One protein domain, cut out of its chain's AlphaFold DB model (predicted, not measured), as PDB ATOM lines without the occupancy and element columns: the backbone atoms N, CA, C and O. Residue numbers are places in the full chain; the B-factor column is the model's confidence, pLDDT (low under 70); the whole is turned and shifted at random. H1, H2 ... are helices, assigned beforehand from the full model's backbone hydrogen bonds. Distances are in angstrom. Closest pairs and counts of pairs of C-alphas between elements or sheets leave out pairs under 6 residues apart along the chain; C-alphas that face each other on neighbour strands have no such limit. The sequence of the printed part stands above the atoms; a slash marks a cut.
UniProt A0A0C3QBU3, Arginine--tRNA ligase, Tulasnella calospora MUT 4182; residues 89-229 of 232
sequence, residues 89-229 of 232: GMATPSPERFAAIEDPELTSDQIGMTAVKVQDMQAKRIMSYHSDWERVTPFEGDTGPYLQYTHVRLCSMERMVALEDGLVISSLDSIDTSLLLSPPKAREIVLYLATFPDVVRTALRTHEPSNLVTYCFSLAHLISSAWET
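Overview. This is residues 89 to 229 of the 232 residues of the protein "Arginine--tRNA ligase" of Tulasnella calospora MUT 4182 (UniProt A0A0C3QBU3). What shape do these atoms make? A loose group of helices is built round H7: H5 and then H6 run back along one side of it, H3 slants along another, and H1 crosses the end where H7 and H3 begin, with little H2 beside H1. H4 makes a corner at the start of H5, and residues 99 to 106, 160 to 166 and 170 to 178 stick out. What is it made of? The 141 printed residues include seven named helices, H1 to H7 in chain order, and no named strand: the class is all helix. How spread out is it? It is loose, with a radius of gyration of the C-alphas of 17.8 A and spans of 52 by 43 by 25 A.

Along the chain. Where do the first helices lie? After residues 89 to 103, H1 takes residues 104 to 122, 26.4 A long, from C-alpha 104 at (191.098, 147.935, 147.040). H2 is residues 133 to 136, and H3, the longest, is residues 144 to 164, 30.3 A, beginning at C-alpha 144 (197.507, 160.031, 157.675). What follows? H4 is residues 177 to 181, H5 residues 184 to 194, 15.8 A, and H6 residues 196 to 206, 15.2 A. H7, residues 210 to 227, is 25.6 A long and ends at C-alpha 227 (216.567, 154.902, 154.057).

Arrangement. What touches the hub, H7? H1 touches it at Gln 122 and Ser 210, the closest C-alphas, 4.6 A, at a steep tilt of 62 degrees, opposite ways. H3 touches it at Thr 150 and Ala 220, 6.3 A, at a steep tilt of 40 degrees, the same way. H5 touches it at Lys 185 and Ala 226, 5.4 A, at a shallow tilt of 23 degrees, and H6, its hairpin partner, at Ala 203 and Asn 211, 5.8 A, at 22 degrees, both opposite ways. What lies farther out? H1 touches H3 at Ala 115 and Gly 144, 4.0 A, and only just touches H2, with 3 pairs of C-alphas within 8 A, the closest being Ala 115 and Val 136, 5.7 A. H4 and H5 touch only at the corner, and only just, with 3 pairs of C-alphas within 8 A, the closest Leu 180 and Ala 186, 5.6 A. How are the backbones? In H1, H3, H5, H6 and H7 every O i to N i+4 pair is within hydrogen-bond range; H4 has 0 of 1, with 2 of 2 O i to N i+3 pairs, and H2 is too short for such a pair.

Size, cuts and confidence. How far does it reach? The two farthest C-alphas, those of Gly 89 and Ser 178, are 52.1 A apart. Are there cuts or long links? The printed part has no cut, and H3 to H4 is a long link of 12 residues. Where is confidence low? Residues 89 to 102, 131 and 139 are under 70, with a mean pLDDT of the printed part of 83.2.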
ATOM      1  N   GLY A  89     182.612 171.995 157.985       44.81
ATOM      2  CA  GLY A  89     182.499 171.594 156.577       44.81
ATOM      3  C   GLY A  89     182.856 170.123 156.330       44.81
ATOM      4  O   GLY A  89     183.770 169.589 156.951       44.81
ATOM      5  N   MET A  90     182.115 169.464 155.436       35.97
ATOM      6  CA  MET A  90     182.411 168.126 154.911       35.97
ATOM      7  C   MET A  90     182.277 168.180 153.387       35.97
ATOM      8  O   MET A  90     181.319 168.762 152.881       35.97
ATOM      9  N   ALA A  91     183.222 167.583 152.671       35.72
ATOM     10  CA  ALA A  91     183.170 167.355 151.232       35.72
ATOM     11  C   ALA A  91     183.750 165.960 150.954       35.72
ATOM     12  O   ALA A  91     184.408 165.381 151.808       35.72
ATOM     13  N   THR A  92     183.446 165.374 149.807       31.75
ATOM     14  CA  THR A  92     183.793 163.982 149.479       31.75
ATOM     15  C   THR A  92     184.894 163.933 148.418       31.75
ATOM     16  O   THR A  92     184.759 164.638 147.417       31.75
ATOM     17  N   PRO A  93     185.942 163.105 148.580       40.22
ATOM     18  CA  PRO A  93     186.971 162.923 147.555       40.22
ATOM     19  C   PRO A  93     186.560 161.890 146.482       40.22
ATOM     20  O   PRO A  93     185.683 161.057 146.712       40.22
ATOM     21  N   SER A  94     187.203 161.950 145.306       39.25
ATOM     22  CA  SER A  94     186.970 161.077 144.137       39.25
ATOM     23  C   SER A  94     188.079 160.024 143.940       39.25
ATOM     24  O   SER A  94     189.238 160.349 144.202       39.25
ATOM     25  N   PRO A  95     187.789 158.823 143.404       46.72
ATOM     26  CA  PRO A  95     188.768 157.739 143.332       46.72
ATOM     27  C   PRO A  95     189.363 157.538 141.929       46.72
ATOM     28  O   PRO A  95     188.618 157.327 140.979       46.72
ATOM     29  N   GLU A  96     190.695 157.462 141.816       45.38
ATOM     30  CA  GLU A  96     191.361 156.702 140.746       45.38
ATOM     31  C   GLU A  96     192.681 156.058 141.212       45.38
ATOM     32  O   GLU A  96     193.469 156.676 141.926       45.38
ATOM     33  N   ARG A  97     192.921 154.851 140.662       40.91
ATOM     34  CA  ARG A  97     194.116 153.972 140.664       40.91
ATOM     35  C   ARG A  97     194.212 152.899 141.754       40.91
ATOM     36  O   ARG A  97     194.856 153.134 142.761       40.91
ATOM     37  N   PHE A  98     193.782 151.666 141.453       48.28
ATOM     38  CA  PHE A  98     194.226 150.460 142.177       48.28
ATOM     39  C   PHE A  98     194.248 149.225 141.260       48.28
ATOM     40  O   PHE A  98     193.209 148.637 140.990       48.28
ATOM     41  N   ALA A  99     195.427 148.825 140.770       48.53
ATOM     42  CA  ALA A  99     195.595 147.614 139.948       48.53
ATOM     43  C   ALA A  99     196.538 146.564 140.574       48.53
ATOM     44  O   ALA A  99     196.923 145.612 139.906       48.53
ATOM     45  N   ALA A 100     196.913 146.719 141.848       56.12
ATOM     46  CA  ALA A 100     197.841 145.811 142.539       56.12
ATOM     47  C   ALA A 100     197.437 145.504 143.996       56.12
ATOM     48  O   ALA A 100     198.270 145.072 144.786       56.12
ATOM     49  N   ILE A 101     196.179 145.761 144.370       60.16
ATOM     50  CA  ILE A 101     195.678 145.583 145.738       60.16
ATOM     51  C   ILE A 101     194.676 144.427 145.750       60.16
ATOM     52  O   ILE A 101     193.773 144.407 144.919       60.16
ATOM     53  N   GLU A 102     194.853 143.482 146.677       69.75
ATOM     54  CA  GLU A 102     193.984 142.305 146.839       69.75
ATOM     55  C   GLU A 102     192.552 142.706 147.234       69.75
ATOM     56  O   GLU A 102     191.593 142.195 146.662       69.75
ATOM     57  N   ASP A 103     192.421 143.695 148.126       79.56
ATOM     58  CA  ASP A 103     191.156 144.351 148.477       79.56
ATOM     59  C   ASP A 103     191.290 145.891 148.412       79.56
ATOM     60  O   ASP A 103     191.682 146.547 149.390       79.56
ATOM     61  N   PRO A 104     191.026 146.491 147.235       74.31
ATOM     62  CA  PRO A 104     191.098 147.935 147.040       74.31
ATOM     63  C   PRO A 104     190.103 148.721 147.901       74.31
ATOM     64  O   PRO A 104     190.435 149.821 148.345       74.31
ATOM     65  N   GLU A 105     188.906 148.180 148.149       77.38
ATOM     66  CA  GLU A 105     187.869 148.876 148.917       77.38
ATOM     67  C   GLU A 105     188.280 148.986 150.383       77.38
ATOM     68  O   GLU A 105     188.363 150.100 150.907       77.38
ATOM     69  N   LEU A 106     188.649 147.867 151.012       80.25
ATOM     70  CA  LEU A 106     189.126 147.850 152.395       80.25
ATOM     71  C   LEU A 106     190.365 148.732 152.578       80.25
ATOM     72  O   LEU A 106     190.459 149.492 153.543       80.25
ATOM     73  N   THR A 107     191.311 148.660 151.639       78.81
ATOM     74  CA  THR A 107     192.538 149.465 151.708       78.81
ATOM     75  C   THR A 107     192.226 150.958 151.602       78.81
ATOM     76  O   THR A 107     192.770 151.763 152.362       78.81
ATOM     77  N   SER A 108     191.318 151.342 150.700       80.38
ATOM     78  CA  SER A 108     190.894 152.735 150.553       80.38
ATOM     79  C   SER A 108     190.183 153.264 151.804       80.38
ATOM     80  O   SER A 108     190.462 154.388 152.226       80.38
ATOM     81  N   ASP A 109     189.351 152.443 152.453       84.19
ATOM     82  CA  ASP A 109     188.662 152.797 153.696       84.19
ATOM     83  C   ASP A 109     189.652 152.991 154.855       84.19
ATOM     84  O   ASP A 109     189.607 153.996 155.566       84.19
ATOM     85  N   GLN A 110     190.633 152.096 155.000       86.50
ATOM     86  CA  GLN A 110     191.678 152.218 156.021       86.50
ATOM     87  C   GLN A 110     192.536 153.475 155.837       86.50
ATOM     88  O   GLN A 110     192.815 154.190 156.811       86.50
ATOM     89  N   ILE A 111     192.941 153.772 154.598       84.69
ATOM     90  CA  ILE A 111     193.707 154.982 154.273       84.69
ATOM     91  C   ILE A 111     192.855 156.226 154.538       84.69
ATOM     92  O   ILE A 111     193.317 157.140 155.223       84.69
ATOM     93  N   GLY A 112     191.603 156.246 154.072       85.88
ATOM     94  CA  GLY A 112     190.674 157.358 154.274       85.88
ATOM     95  C   GLY A 112     190.383 157.622 155.752       85.88
ATOM     96  O   GLY A 112     190.473 158.758 156.219       85.88
ATOM     97  N   MET A 113     190.126 156.573 156.534       88.62
ATOM     98  CA  MET A 113     189.925 156.681 157.977       88.62
ATOM     99  C   MET A 113     191.182 157.197 158.683       88.62
ATOM    100  O   MET A 113     191.078 158.023 159.594       88.62
ATOM    101  N   THR A 114     192.368 156.738 158.277       90.38
ATOM    102  CA  THR A 114     193.627 157.230 158.852       90.38
ATOM    103  C   THR A 114     193.841 158.701 158.513       90.38
ATOM    104  O   THR A 114     194.209 159.470 159.395       90.38
ATOM    105  N   ALA A 115     193.544 159.114 157.279       88.94
ATOM    106  CA  ALA A 115     193.612 160.504 156.848       88.94
ATOM    107  C   ALA A 115     192.759 161.415 157.742       88.94
ATOM    108  O   ALA A 115     193.271 162.362 158.338       88.94
ATOM    109  N   VAL A 116     191.483 161.064 157.925       89.94
ATOM    110  CA  VAL A 116     190.547 161.837 158.754       89.94
ATOM    111  C   VAL A 116     190.982 161.877 160.220       89.94
ATOM    112  O   VAL A 116     190.982 162.944 160.831       89.94
ATOM    113  N   LYS A 117     191.373 160.736 160.799       91.88
ATOM    114  CA  LYS A 117     191.773 160.668 162.213       91.88
ATOM    115  C   LYS A 117     193.051 161.447 162.486       91.88
ATOM    116  O   LYS A 117     193.102 162.200 163.451       91.88
ATOM    117  N   VAL A 118     194.073 161.272 161.651       93.06
ATOM    118  CA  VAL A 118     195.371 161.922 161.858       93.06
ATOM    119  C   VAL A 118     195.235 163.430 161.739       93.06
ATOM    120  O   VAL A 118     195.757 164.124 162.604       93.06
ATOM    121  N   GLN A 119     194.473 163.938 160.767       90.50
ATOM    122  CA  GLN A 119     194.292 165.385 160.645       90.50
ATOM    123  C   GLN A 119     193.589 165.984 161.875       90.50
ATOM    124  O   GLN A 119     193.973 167.051 162.345       90.50
ATOM    125  N   ASP A 120     192.576 165.296 162.420       90.44
ATOM    126  CA  ASP A 120     191.831 165.760 163.601       90.44
ATOM    127  C   ASP A 120     192.709 165.724 164.856       90.44
ATOM    128  O   ASP A 120     192.719 166.650 165.664       90.44
ATOM    129  N   MET A 121     193.519 164.674 164.978       93.94
ATOM    130  CA  MET A 121     194.364 164.434 166.140       93.94
ATOM    131  C   MET A 121     195.700 165.183 166.108       93.94
ATOM    132  O   MET A 121     196.377 165.215 167.130       93.94
ATOM    133  N   GLN A 122     196.110 165.762 164.976       91.50
ATOM    134  CA  GLN A 122     197.408 166.434 164.833       91.50
ATOM    135  C   GLN A 122     197.479 167.750 165.617       91.50
ATOM    136  O   GLN A 122     198.529 168.093 166.162       91.50
ATOM    137  N   ALA A 123     196.370 168.485 165.697       90.44
ATOM    138  CA  ALA A 123     196.283 169.705 166.486       90.44
ATOM    139  C   ALA A 123     195.915 169.404 167.948       90.44
ATOM    140  O   ALA A 123     195.336 168.368 168.274       90.44
ATOM    141  N   LYS A 124     196.214 170.348 168.850       91.81
ATOM    142  CA  LYS A 124     195.691 170.284 170.225       91.81
ATOM    143  C   LYS A 124     194.170 170.262 170.187       91.81
ATOM    144  O   LYS A 124     193.583 171.067 169.462       91.81
ATOM    145  N   ARG A 125     193.539 169.455 171.044       91.56
ATOM    146  CA  ARG A 125     192.079 169.241 171.012       91.56
ATOM    147  C   ARG A 125     191.275 170.539 171.024       91.56
ATOM    148  O   ARG A 125     190.252 170.625 170.365       91.56
ATOM    149  N   ILE A 126     191.717 171.547 171.776       87.38
ATOM    150  CA  ILE A 126     191.001 172.825 171.939       87.38
ATOM    151  C   ILE A 126     190.957 173.681 170.660       87.38
ATOM    152  O   ILE A 126     190.171 174.623 170.566       87.38
ATOM    153  N   MET A 127     191.807 173.394 169.675       86.25
ATOM    154  CA  MET A 127     191.849 174.146 168.426       86.25
ATOM    155  C   MET A 127     190.678 173.754 167.528       86.25
ATOM    156  O   MET A 127     190.381 172.582 167.329       86.25
ATOM    157  N   SER A 128     190.000 174.757 166.976       83.31
ATOM    158  CA  SER A 128     189.031 174.539 165.899       83.31
ATOM    159  C   SER A 128     189.755 174.520 164.559       83.31
ATOM    160  O   SER A 128     190.721 175.260 164.374       83.31
ATOM    161  N   TYR A 129     189.254 173.737 163.607       77.56
ATOM    162  CA  TYR A 129     189.837 173.647 162.273       77.56
ATOM    163  C   TYR A 129     188.755 173.644 161.184       77.56
ATOM    164  O   TYR A 129     187.572 173.381 161.431       77.56
ATOM    165  N   HIS A 130     189.169 173.987 159.965       73.62
ATOM    166  CA  HIS A 130     188.361 173.846 158.759       73.62
ATOM    167  C   HIS A 130     188.779 172.570 158.041       73.62
ATOM    168  O   HIS A 130     189.967 172.380 157.792       73.62
ATOM    169  N   SER A 131     187.818 171.704 157.727       67.19
ATOM    170  CA  SER A 131     188.105 170.484 156.980       67.19
ATOM    171  C   SER A 131     188.477 170.856 155.545       67.19
ATOM    172  O   SER A 131     187.661 171.437 154.830       67.19
ATOM    173  N   ASP A 132     189.692 170.512 155.134       77.31
ATOM    174  CA  ASP A 132     190.207 170.739 153.784       77.31
ATOM    175  C   ASP A 132     190.727 169.410 153.227       77.31
ATOM    176  O   ASP A 132     191.811 168.954 153.586       77.31
ATOM    177  N   TRP A 133     189.928 168.753 152.384       74.44
ATOM    178  CA  TRP A 133     190.257 167.423 151.865       74.44
ATOM    179  C   TRP A 133     191.516 167.428 151.008       74.44
ATOM    180  O   TRP A 133     192.262 166.454 151.055       74.44
ATOM    181  N   GLU A 134     191.814 168.543 150.333       75.50
ATOM    182  CA  GLU A 134     193.041 168.697 149.548       75.50
ATOM    183  C   GLU A 134     194.298 168.631 150.426       75.50
ATOM    184  O   GLU A 134     195.366 168.286 149.933       75.50
ATOM    185  N   ARG A 135     194.181 168.904 151.733       71.56
ATOM    186  CA  ARG A 135     195.291 168.815 152.697       71.56
ATOM    187  C   ARG A 135     195.354 167.492 153.452       71.56
ATOM    188  O   ARG A 135     196.381 167.192 154.049       71.56
ATOM    189  N   VAL A 136     194.268 166.723 153.463       74.31
ATOM    190  CA  VAL A 136     194.121 165.539 154.327       74.31
ATOM    191  C   VAL A 136     194.394 164.241 153.569       74.31
ATOM    192  O   VAL A 136     194.940 163.298 154.138       74.31
ATOM    193  N   THR A 137     194.035 164.188 152.286       76.12
ATOM    194  CA  THR A 137     194.209 163.005 151.432       76.12
ATOM    195  C   THR A 137     195.567 162.846 150.732       76.12
ATOM    196  O   THR A 137     195.811 161.732 150.264       76.12
ATOM    197  N   PRO A 138     196.454 163.859 150.599       79.62
ATOM    198  CA  PRO A 138     197.756 163.649 149.967       79.62
ATOM    199  C   PRO A 138     198.612 162.603 150.688       79.62
ATOM    200  O   PRO A 138     198.571 162.483 151.910       79.62
ATOM    201  N   PHE A 139     199.440 161.887 149.926       69.00
ATOM    202  CA  PHE A 139     200.463 160.967 150.448       69.00
ATOM    203  C   PHE A 139     201.785 161.671 150.801       69.00
ATOM    204  O   PHE A 139     202.706 161.035 151.308       69.00
ATOM    205  N   GLU A 140     201.870 162.972 150.533       70.56
ATOM    206  CA  GLU A 140     203.019 163.820 150.833       70.56
ATOM    207  C   GLU A 140     202.704 164.757 152.005       70.56
ATOM    208  O   GLU A 140     201.575 165.229 152.152       70.56
ATOM    209  N   GLY A 141     203.722 165.054 152.813       81.94
ATOM    210  CA  GLY A 141     203.596 165.877 154.015       81.94
ATOM    211  C   GLY A 141     203.106 165.103 155.241       81.94
ATOM    212  O   GLY A 141     203.015 163.877 155.237       81.94
ATOM    213  N   ASP A 142     202.800 165.836 156.314       90.38
ATOM    214  CA  ASP A 142     202.369 165.258 157.589       90.38
ATOM    215  C   ASP A 142     200.882 164.863 157.547       90.38
ATOM    216  O   ASP A 142     200.033 165.488 158.185       90.38
ATOM    217  N   THR A 143     200.561 163.814 156.784       91.12
ATOM    218  CA  THR A 143     199.197 163.297 156.605       91.12
ATOM    219  C   THR A 143     199.041 161.856 157.105       91.12
ATOM    220  O   THR A 143     200.003 161.104 157.276       91.12
ATOM    221  N   GLY A 144     197.796 161.427 157.330       89.75
ATOM    222  CA  GLY A 144     197.507 160.031 157.675       89.75
ATOM    223  C   GLY A 144     197.976 159.014 156.621       89.75
ATOM    224  O   GLY A 144     198.596 158.016 156.999       89.75
ATOM    225  N   PRO A 145     197.750 159.255 155.313       89.38
ATOM    226  CA  PRO A 145     198.282 158.405 154.254       89.38
ATOM    227  C   PRO A 145     199.813 158.302 154.253       89.38
ATOM    228  O   PRO A 145     200.328 157.215 154.002       89.38
ATOM    229  N   TYR A 146     200.549 159.365 154.602       86.25
ATOM    230  CA  TYR A 146     202.014 159.308 154.731       86.25
ATOM    231  C   TYR A 146     202.477 158.325 155.823       86.25
ATOM    232  O   TYR A 146     203.411 157.541 155.614       86.25
ATOM    233  N   LEU A 147     201.796 158.300 156.977       93.25
ATOM    234  CA  LEU A 147     202.094 157.336 158.043       93.25
ATOM    235  C   LEU A 147     201.818 155.890 157.600       93.25
ATOM    236  O   LEU A 147     202.645 155.007 157.836       93.25
ATOM    237  N   GLN A 148     200.695 155.652 156.911       88.44
ATOM    238  CA  GLN A 148     200.374 154.331 156.349       88.44
ATOM    239  C   GLN A 148     201.398 153.899 155.298       88.44
ATOM    240  O   GLN A 148     201.863 152.760 155.313       88.44
ATOM    241  N   TYR A 149     201.801 154.815 154.417       82.88
ATOM    242  CA  TYR A 149     202.814 154.547 153.402       82.88
ATOM    243  C   TYR A 149     204.155 154.151 154.032       82.88
ATOM    244  O   TYR A 149     204.747 153.144 153.637       82.88
ATOM    245  N   THR A 150     204.596 154.878 155.063       86.19
ATOM    246  CA  THR A 150     205.810 154.546 155.826       86.19
ATOM    247  C   THR A 150     205.742 153.128 156.403       86.19
ATOM    248  O   THR A 150     206.675 152.344 156.231       86.19
ATOM    249  N   HIS A 151     204.619 152.765 157.030       90.31
ATOM    250  CA  HIS A 151     204.406 151.426 157.584       90.31
ATOM    251  C   HIS A 151     204.438 150.327 156.506       90.31
ATOM    252  O   HIS A 151     205.145 149.327 156.650       90.31
ATOM    253  N   VAL A 152     203.711 150.516 155.400       83.75
ATOM    254  CA  VAL A 152     203.663 149.545 154.294       83.75
ATOM    255  C   VAL A 152     205.041 149.351 153.669       83.75
ATOM    256  O   VAL A 152     205.405 148.222 153.343       83.75
ATOM    257  N   ARG A 153     205.830 150.421 153.538       81.12
ATOM    258  CA  ARG A 153     207.191 150.360 152.997       81.12
ATOM    259  C   ARG A 153     208.130 149.546 153.888       81.12
ATOM    260  O   ARG A 153     208.880 148.732 153.359       81.12
ATOM    261  N   LEU A 154     208.041 149.691 155.212       87.75
ATOM    262  CA  LEU A 154     208.778 148.843 156.160       87.75
ATOM    263  C   LEU A 154     208.366 147.370 156.056       87.75
ATOM    264  O   LEU A 154     209.226 146.505 155.928       87.75
ATOM    265  N   CYS A 155     207.061 147.086 156.025       85.81
ATOM    266  CA  CYS A 155     206.566 145.718 155.849       85.81
ATOM    267  C   CYS A 155     207.013 145.121 154.505       85.81
ATOM    268  O   CYS A 155     207.277 143.928 154.393       85.81
ATOM    269  N   SER A 156     207.067 145.945 153.456       79.94
ATOM    270  CA  SER A 156     207.561 145.521 152.149       79.94
ATOM    271  C   SER A 156     209.047 145.203 152.191       79.94
ATOM    272  O   SER A 156     209.440 144.199 151.613       79.94
ATOM    273  N   MET A 157     209.852 146.012 152.881       83.19
ATOM    274  CA  MET A 157     211.280 145.755 153.083       83.19
ATOM    275  C   MET A 157     211.512 144.382 153.705       83.19
ATOM    276  O   MET A 157     212.272 143.589 153.167       83.19
ATOM    277  N   GLU A 158     210.803 144.090 154.797       85.44
ATOM    278  CA  GLU A 158     210.905 142.814 155.503       85.44
ATOM    279  C   GLU A 158     210.571 141.634 154.581       85.44
ATOM    280  O   GLU A 158     211.317 140.659 154.527       85.44
ATOM    281  N   ARG A 159     209.496 141.744 153.784       82.12
ATOM    282  CA  ARG A 159     209.142 140.714 152.796       82.12
ATOM    283  C   ARG A 159     210.199 140.554 151.706       82.12
ATOM    284  O   ARG A 159     210.500 139.425 151.339       82.12
ATOM    285  N   MET A 160     210.722 141.654 151.169       78.25
ATOM    286  CA  MET A 160     211.705 141.619 150.082       78.25
ATOM    287  C   MET A 160     213.019 140.999 150.549       78.25
ATOM    288  O   MET A 160     213.488 140.059 149.924       78.25
ATOM    289  N   VAL A 161     213.543 141.430 151.696       83.44
ATOM    290  CA  VAL A 161     214.777 140.888 152.292       83.44
ATOM    291  C   VAL A 161     214.625 139.401 152.640       83.44
ATOM    292  O   VAL A 161     215.537 138.603 152.421       83.44
ATOM    293  N   ALA A 162     213.449 138.978 153.112       86.06
ATOM    294  CA  ALA A 162     213.172 137.561 153.341       86.06
ATOM    295  C   ALA A 162     213.162 136.731 152.043       86.06
ATOM    296  O   ALA A 162     213.590 135.577 152.056       86.06
ATOM    297  N   LEU A 163     212.665 137.293 150.934       82.06
ATOM    298  CA  LEU A 163     212.564 136.610 149.639       82.06
ATOM    299  C   LEU A 163     213.886 136.595 148.860       82.06
ATOM    300  O   LEU A 163     214.214 135.576 148.256       82.06
ATOM    301  N   GLU A 164     214.611 137.714 148.842       86.06
ATOM    302  CA  GLU A 164     215.819 137.908 148.031       86.06
ATOM    303  C   GLU A 164     217.081 137.441 148.765       86.06
ATOM    304  O   GLU A 164     217.885 136.707 148.190       86.06
ATOM    305  N   ASP A 165     217.214 137.784 150.050       83.50
ATOM    306  CA  ASP A 165     218.420 137.515 150.842       83.50
ATOM    307  C   ASP A 165     218.258 136.335 151.814       83.50
ATOM    308  O   ASP A 165     219.215 135.911 152.463       83.50
ATOM    309  N   GLY A 166     217.040 135.794 151.948       84.50
ATOM    310  CA  GLY A 166     216.731 134.716 152.895       84.50
ATOM    311  C   GLY A 166     216.816 135.142 154.366       84.50
ATOM    312  O   GLY A 166     216.843 134.293 155.262       84.50
ATOM    313  N   LEU A 167     216.869 136.449 154.629       82.62
ATOM    314  CA  LEU A 167     216.986 137.027 155.963       82.62
ATOM    315  C   LEU A 167     215.603 137.092 156.618       82.62
ATOM    316  O   LEU A 167     214.814 138.003 156.382       82.62
ATOM    317  N   VAL A 168     215.315 136.102 157.463       84.12
ATOM    318  CA  VAL A 168     214.071 136.024 158.240       84.12
ATOM    319  C   VAL A 168     214.375 136.246 159.715       84.12
ATOM    320  O   VAL A 168     215.162 135.512 160.319       84.12
ATOM    321  N   ILE A 169     213.710 137.232 160.321       80.38
ATOM    322  CA  ILE A 169     213.800 137.489 161.760       80.38
ATOM    323  C   ILE A 169     213.046 136.374 162.493       80.38
ATOM    324  O   ILE A 169     211.833 136.418 162.666       80.38
ATOM    325  N   SER A 170     213.775 135.337 162.899       80.06
ATOM    326  CA  SER A 170     213.212 134.159 163.574       80.06
ATOM    327  C   SER A 170     213.187 134.295 165.099       80.06
ATOM    328  O   SER A 170     212.337 133.702 165.761       80.06
ATOM    329  N   SER A 171     214.101 135.082 165.671       85.12
ATOM    330  CA  SER A 171     214.154 135.377 167.108       85.12
ATOM    331  C   SER A 171     214.863 136.703 167.379       85.12
ATOM    332  O   SER A 171     215.743 137.105 166.619       85.12
ATOM    333  N   LEU A 172     214.532 137.361 168.492       82.81
ATOM    334  CA  LEU A 172     215.239 138.577 168.913       82.81
ATOM    335  C   LEU A 172     216.717 138.303 169.238       82.81
ATOM    336  O   LEU A 172     217.559 139.155 168.974       82.81
ATOM    337  N   ASP A 173     217.038 137.101 169.727       84.75
ATOM    338  CA  ASP A 173     218.411 136.693 170.063       84.75
ATOM    339  C   ASP A 173     219.310 136.540 168.826       84.75
ATOM    340  O   ASP A 173     220.532 136.595 168.932       84.75
ATOM    341  N   SER A 174     218.714 136.367 167.640       81.50
ATOM    342  CA  SER A 174     219.450 136.293 166.372       81.50
ATOM    343  C   SER A 174     219.884 137.657 165.819       81.50
ATOM    344  O   SER A 174     220.593 137.711 164.815       81.50
ATOM    345  N   ILE A 175     219.482 138.761 166.460       85.75
ATOM    346  CA  ILE A 175     219.769 140.119 165.993       85.75
ATOM    347  C   ILE A 175     221.069 140.626 166.625       85.75
ATOM    348  O   ILE A 175     221.124 140.940 167.816       85.75
ATOM    349  N   ASP A 176     222.111 140.793 165.809       86.75
ATOM    350  CA  ASP A 176     223.345 141.447 166.245       86.75
ATOM    351  C   ASP A 176     223.171 142.972 166.319       86.75
ATOM    352  O   ASP A 176     223.390 143.722 165.365       86.75
ATOM    353  N   THR A 177     222.786 143.447 167.500       88.38
ATOM    354  CA  THR A 177     222.616 144.881 167.782       88.38
ATOM    355  C   THR A 177     223.911 145.695 167.712       88.38
ATOM    356  O   THR A 177     223.838 146.923 167.612       88.38
ATOM    357  N   SER A 178     225.094 145.067 167.719       88.38
ATOM    358  CA  SER A 178     226.366 145.795 167.603       88.38
ATOM    359  C   SER A 178     226.496 146.511 166.253       88.38
ATOM    360  O   SER A 178     227.094 147.588 166.172       88.38
ATOM    361  N   LEU A 179     225.827 145.994 165.217       86.19
ATOM    362  CA  LEU A 179     225.767 146.589 163.881       86.19
ATOM    363  C   LEU A 179     225.046 147.946 163.861       86.19
ATOM    364  O   LEU A 179     225.327 148.781 163.003       86.19
ATOM    365  N   LEU A 180     224.177 148.219 164.841       85.56
ATOM    366  CA  LEU A 180     223.468 149.498 164.965       85.56
ATOM    367  C   LEU A 180     224.386 150.632 165.444       85.56
ATOM    368  O   LEU A 180     224.013 151.801 165.347       85.56
ATOM    369  N   LEU A 181     225.584 150.316 165.955       78.88
ATOM    370  CA  LEU A 181     226.531 151.314 166.451       78.88
ATOM    371  C   LEU A 181     227.218 152.091 165.327       78.88
ATOM    372  O   LEU A 181     227.625 153.228 165.563       78.88
ATOM    373  N   SER A 182     227.350 151.511 164.135       80.62
ATOM    374  CA  SER A 182     228.101 152.117 163.028       80.62
ATOM    375  C   SER A 182     227.315 153.228 162.316       80.62
ATOM    376  O   SER A 182     227.863 154.325 162.180       80.62
ATOM    377  N   PRO A 183     226.040 153.033 161.907       85.25
ATOM    378  CA  PRO A 183     225.275 154.055 161.200       85.25
ATOM    379  C   PRO A 183     224.694 155.084 162.186       85.25
ATOM    380  O   PRO A 183     223.854 154.731 163.020       85.25
ATOM    381  N   PRO A 184     225.049 156.383 162.089       87.31
ATOM    382  CA  PRO A 184     224.513 157.406 162.991       87.31
ATOM    383  C   PRO A 184     222.979 157.467 162.996       87.31
ATOM    384  O   PRO A 184     222.381 157.654 164.055       87.31
ATOM    385  N   LYS A 185     222.352 157.244 161.834       89.25
ATOM    386  CA  LYS A 185     220.894 157.246 161.655       89.25
ATOM    387  C   LYS A 185     220.190 156.064 162.323       89.25
ATOM    388  O   LYS A 185     219.102 156.244 162.862       89.25
ATOM    389  N   ALA A 186     220.826 154.893 162.378       89.62
ATOM    390  CA  ALA A 186     220.286 153.743 163.103       89.62
ATOM    391  C   ALA A 186     220.194 154.044 164.606       89.62
ATOM    392  O   ALA A 186     219.153 153.832 165.224       89.62
ATOM    393  N   ARG A 187     221.255 154.627 165.184       89.81
ATOM    394  CA  ARG A 187     221.262 155.035 166.600       89.81
ATOM    395  C   ARG A 187     220.204 156.092 166.904       89.81
ATOM    396  O   ARG A 187     219.559 156.011 167.943       89.81
ATOM    397  N   GLU A 188     220.026 157.067 166.014       92.12
ATOM    398  CA  GLU A 188     219.007 158.113 166.157       92.12
ATOM    399  C   GLU A 188     217.597 157.509 166.258       92.12
ATOM    400  O   GLU A 188     216.859 157.834 167.188       92.12
ATOM    401  N   ILE A 189     217.263 156.558 165.377       94.06
ATOM    402  CA  ILE A 189     215.984 155.836 165.420       94.06
ATOM    403  C   ILE A 189     215.840 155.046 166.725       94.06
ATOM    404  O   ILE A 189     214.807 155.150 167.379       94.06
ATOM    405  N   VAL A 190     216.865 154.295 167.145       93.44
ATOM    406  CA  VAL A 190     216.824 153.497 168.387       93.44
ATOM    407  C   VAL A 190     216.573 154.378 169.612       93.44
ATOM    408  O   VAL A 190     215.713 154.066 170.438       93.44
ATOM    409  N   LEU A 191     217.289 155.499 169.724       94.06
ATOM    410  CA  LEU A 191     217.091 156.452 170.816       94.06
ATOM    411  C   LEU A 191     215.690 157.066 170.771       94.06
ATOM    412  O   LEU A 191     215.061 157.218 171.815       94.06
ATOM    413  N   TYR A 192     215.176 157.373 169.577       97.19
ATOM    414  CA  TYR A 192     213.828 157.910 169.424       97.19
ATOM    415  C   TYR A 192     212.747 156.889 169.806       97.19
ATOM    416  O   TYR A 192     211.798 157.229 170.515       97.19
ATOM    417  N   LEU A 193     212.910 155.618 169.426       96.88
ATOM    418  CA  LEU A 193     212.029 154.518 169.838       96.88
ATOM    419  C   LEU A 193     211.964 154.386 171.365       96.88
ATOM    420  O   LEU A 193     210.877 154.233 171.922       96.88
ATOM    421  N   ALA A 194     213.097 154.545 172.054       97.00
ATOM    422  CA  ALA A 194     213.157 154.488 173.514       97.00
ATOM    423  C   ALA A 194     212.355 155.604 174.218       97.00
ATOM    424  O   ALA A 194     212.015 155.452 175.390       97.00
ATOM    425  N   THR A 195     212.005 156.694 173.524       97.88
ATOM    426  CA  THR A 195     211.178 157.778 174.091       97.88
ATOM    427  C   THR A 195     209.678 157.468 174.099       97.88
ATOM    428  O   THR A 195     208.915 158.150 174.787       97.88
ATOM    429  N   PHE A 196     209.224 156.433 173.378       98.12
ATOM    430  CA  PHE A 196     207.797 156.127 173.233       98.12
ATOM    431  C   PHE A 196     207.042 155.979 174.568       98.12
ATOM    432  O   PHE A 196     205.959 156.560 174.693       98.12
ATOM    433  N   PRO A 197     207.577 155.302 175.609       98.25
ATOM    434  CA  PRO A 197     206.893 155.202 176.900       98.25
ATOM    435  C   PRO A 197     206.612 156.564 177.554       98.25
ATOM    436  O   PRO A 197     205.560 156.748 178.174       98.25
ATOM    437  N   ASP A 198     207.514 157.536 177.395       97.62
ATOM    438  CA  ASP A 198     207.341 158.890 177.931       97.62
ATOM    439  C   ASP A 198     206.316 159.691 177.127       97.62
ATOM    440  O   ASP A 198     205.525 160.447 177.707       97.62
ATOM    441  N   VAL A 199     206.267 159.485 175.809       97.69
ATOM    442  CA  VAL A 199     205.223 160.054 174.946       97.69
ATOM    443  C   VAL A 199     203.854 159.522 175.357       97.69
ATOM    444  O   VAL A 199     202.938 160.317 175.565       97.69
ATOM    445  N   VAL A 200     203.714 158.207 175.562       97.00
ATOM    446  CA  VAL A 200     202.462 157.581 176.022       97.00
ATOM    447  C   VAL A 200     202.056 158.117 177.394       97.00
ATOM    448  O   VAL A 200     200.905 158.510 177.589       97.00
ATOM    449  N   ARG A 201     202.996 158.217 178.341       96.75
ATOM    450  CA  ARG A 201     202.730 158.782 179.674       96.75
ATOM    451  C   ARG A 201     202.286 160.241 179.596       96.75
ATOM    452  O   ARG A 201     201.383 160.660 180.320       96.75
ATOM    453  N   THR A 202     202.906 161.017 178.714       96.25
ATOM    454  CA  THR A 202     202.547 162.418 178.496       96.25
ATOM    455  C   THR A 202     201.165 162.534 177.866       96.25
ATOM    456  O   THR A 202     200.355 163.308 178.367       96.25
ATOM    457  N   ALA A 203     200.862 161.739 176.836       94.56
ATOM    458  CA  ALA A 203     199.547 161.681 176.203       94.56
ATOM    459  C   ALA A 203     198.450 161.269 177.194       94.56
ATOM    460  O   ALA A 203     197.385 161.877 177.196       94.56
ATOM    461  N   LEU A 204     198.724 160.319 178.095       92.38
ATOM    462  CA  LEU A 204     197.803 159.949 179.170       92.38
ATOM    463  C   LEU A 204     197.561 161.110 180.144       92.38
ATOM    464  O   LEU A 204     196.434 161.337 180.557       92.38
ATOM    465  N   ARG A 205     198.604 161.867 180.505       92.88
ATOM    466  CA  ARG A 205     198.483 162.997 181.441       92.88
ATOM    467  C   ARG A 205     197.764 164.201 180.832       92.88
ATOM    468  O   ARG A 205     197.023 164.877 181.532       92.88
ATOM    469  N   THR A 206     198.041 164.528 179.573       93.44
ATOM    470  CA  THR A 206     197.475 165.717 178.911       93.44
ATOM    471  C   THR A 206     196.184 165.413 178.153       93.44
ATOM    472  O   THR A 206     195.498 166.335 177.707       93.44
ATOM    473  N   HIS A 207     195.877 164.128 177.964       94.44
ATOM    474  CA  HIS A 207     194.832 163.600 177.088       94.44
ATOM    475  C   HIS A 207     194.973 164.032 175.617       94.44
ATOM    476  O   HIS A 207     194.010 163.970 174.854       94.44
ATOM    477  N   GLU A 208     196.128 164.574 175.213       95.00
ATOM    478  CA  GLU A 208     196.329 165.171 173.883       95.00
ATOM    479  C   GLU A 208     196.799 164.095 172.896       95.00
ATOM    480  O   GLU A 208     197.942 163.635 173.013       95.00
ATOM    481  N   PRO A 209     195.970 163.701 171.909       95.25
ATOM    482  CA  PRO A 209     196.385 162.728 170.903       95.25
ATOM    483  C   PRO A 209     197.491 163.288 169.995       95.25
ATOM    484  O   PRO A 209     198.311 162.516 169.500       95.25
ATOM    485  N   SER A 210     197.599 164.618 169.870       95.75
ATOM    486  CA  SER A 210     198.646 165.297 169.097       95.75
ATOM    487  C   SER A 210     200.050 164.890 169.517       95.75
ATOM    488  O   SER A 210     200.935 164.806 168.678       95.75
ATOM    489  N   ASN A 211     200.258 164.558 170.794       96.12
ATOM    490  CA  ASN A 211     201.556 164.088 171.276       96.12
ATOM    491  C   ASN A 211     201.980 162.779 170.588       96.12
ATOM    492  O   ASN A 211     203.142 162.625 170.218       96.12
ATOM    493  N   LEU A 212     201.037 161.851 170.397       97.44
ATOM    494  CA  LEU A 212     201.285 160.583 169.709       97.44
ATOM    495  C   LEU A 212     201.438 160.799 168.203       97.44
ATOM    496  O   LEU A 212     202.321 160.204 167.592       97.44
ATOM    497  N   VAL A 213     200.622 161.676 167.612       97.12
ATOM    498  CA  VAL A 213     200.700 162.000 166.181       97.12
ATOM    499  C   VAL A 213     202.047 162.644 165.835       97.12
ATOM    500  O   VAL A 213     202.720 162.194 164.911       97.12
ATOM    501  N   THR A 214     202.499 163.629 166.618       97.00
ATOM    502  CA  THR A 214     203.822 164.253 166.456       97.00
ATOM    503  C   THR A 214     204.954 163.236 166.588       97.00
ATOM    504  O   THR A 214     205.915 163.291 165.818       97.00
ATOM    505  N   TYR A 215     204.839 162.291 167.527       98.06
ATOM    506  CA  TYR A 215     205.807 161.204 167.659       98.06
ATOM    507  C   TYR A 215     205.854 160.320 166.407       98.06
ATOM    508  O   TYR A 215     206.932 160.056 165.881       98.06
ATOM    509  N   CYS A 216     204.691 159.913 165.892       97.62
ATOM    510  CA  CYS A 216     204.607 159.072 164.700       97.62
ATOM    511  C   CYS A 216     205.222 159.756 163.471       97.62
ATOM    512  O   CYS A 216     205.991 159.119 162.756       97.62
ATOM    513  N   PHE A 217     204.944 161.048 163.250       97.12
ATOM    514  CA  PHE A 217     205.551 161.793 162.142       97.12
ATOM    515  C   PHE A 217     207.059 161.928 162.293       97.12
ATOM    516  O   PHE A 217     207.796 161.658 161.351       97.12
ATOM    517  N   SER A 218     207.536 162.279 163.485       97.25
ATOM    518  CA  SER A 218     208.974 162.386 163.743       97.25
ATOM    519  C   SER A 218     209.686 161.053 163.491       97.25
ATOM    520  O   SER A 218     210.723 161.027 162.834       97.25
ATOM    521  N   LEU A 219     209.108 159.934 163.947       97.12
ATOM    522  CA  LEU A 219     209.644 158.599 163.686       97.12
ATOM    523  C   LEU A 219     209.644 158.274 162.184       97.12
ATOM    524  O   LEU A 219     210.650 157.792 161.669       97.12
ATOM    525  N   ALA A 220     208.554 158.569 161.473       94.38
ATOM    526  CA  ALA A 220     208.461 158.349 160.032       94.38
ATOM    527  C   ALA A 220     209.509 159.158 159.248       94.38
ATOM    528  O   ALA A 220     210.186 158.604 158.380       94.38
ATOM    529  N   HIS A 221     209.729 160.422 159.617       94.06
ATOM    530  CA  HIS A 221     210.770 161.272 159.027       94.06
ATOM    531  C   HIS A 221     212.179 160.735 159.296       94.06
ATOM    532  O   HIS A 221     213.016 160.718 158.392       94.06
ATOM    533  N   LEU A 222     212.441 160.235 160.510       94.06
ATOM    534  CA  LEU A 222     213.712 159.584 160.845       94.06
ATOM    535  C   LEU A 222     213.950 158.326 160.003       94.06
ATOM    536  O   LEU A 222     215.042 158.157 159.461       94.06
ATOM    537  N   ILE A 223     212.931 157.476 159.848       91.62
ATOM    538  CA  ILE A 223     212.988 156.268 159.010       91.62
ATOM    539  C   ILE A 223     213.235 156.638 157.546       91.62
ATOM    540  O   ILE A 223     214.114 156.061 156.907       91.62
ATOM    541  N   SER A 224     212.503 157.622 157.018       87.44
ATOM    542  CA  SER A 224     212.669 158.075 155.635       87.44
ATOM    543  C   SER A 224     214.080 158.609 155.385       87.44
ATOM    544  O   SER A 224     214.692 158.262 154.380       87.44
ATOM    545  N   SER A 225     214.626 159.397 156.317       88.44
ATOM    546  CA  SER A 225     216.002 159.906 156.239       88.44
ATOM    547  C   SER A 225     217.050 158.793 156.348       88.44
ATOM    548  O   SER A 225     218.084 158.843 155.681       88.44
ATOM    549  N   ALA A 226     216.805 157.778 157.178       87.75
ATOM    550  CA  ALA A 226     217.702 156.638 157.305       87.75
ATOM    551  C   ALA A 226     217.751 155.801 156.021       87.75
ATOM    552  O   ALA A 226     218.822 155.330 155.658       87.75
ATOM    553  N   TRP A 227     216.640 155.683 155.294       77.75
ATOM    554  CA  TRP A 227     216.567 154.902 154.057       77.75
ATOM    555  C   TRP A 227     217.536 155.372 152.962       77.75
ATOM    556  O   TRP A 227     218.031 154.571 152.180       77.75
ATOM    557  N   GLU A 228     217.823 156.670 152.892       73.94
ATOM    558  CA  GLU A 228     218.752 157.227 151.897       73.94
ATOM    559  C   GLU A 228     220.224 156.920 152.211       73.94
ATOM    560  O   GLU A 228     221.093 157.100 151.361       73.94
ATOM    561  N   THR A 229     220.521 156.497 153.443       76.56
ATOM    562  CA  THR A 229     221.892 156.446 153.978       76.56
ATOM    563  C   THR A 229     222.293 155.077 154.513       76.56
ATOM    564  O   THR A 229     223.471 154.726 154.477       76.56
TER     565      THR A 229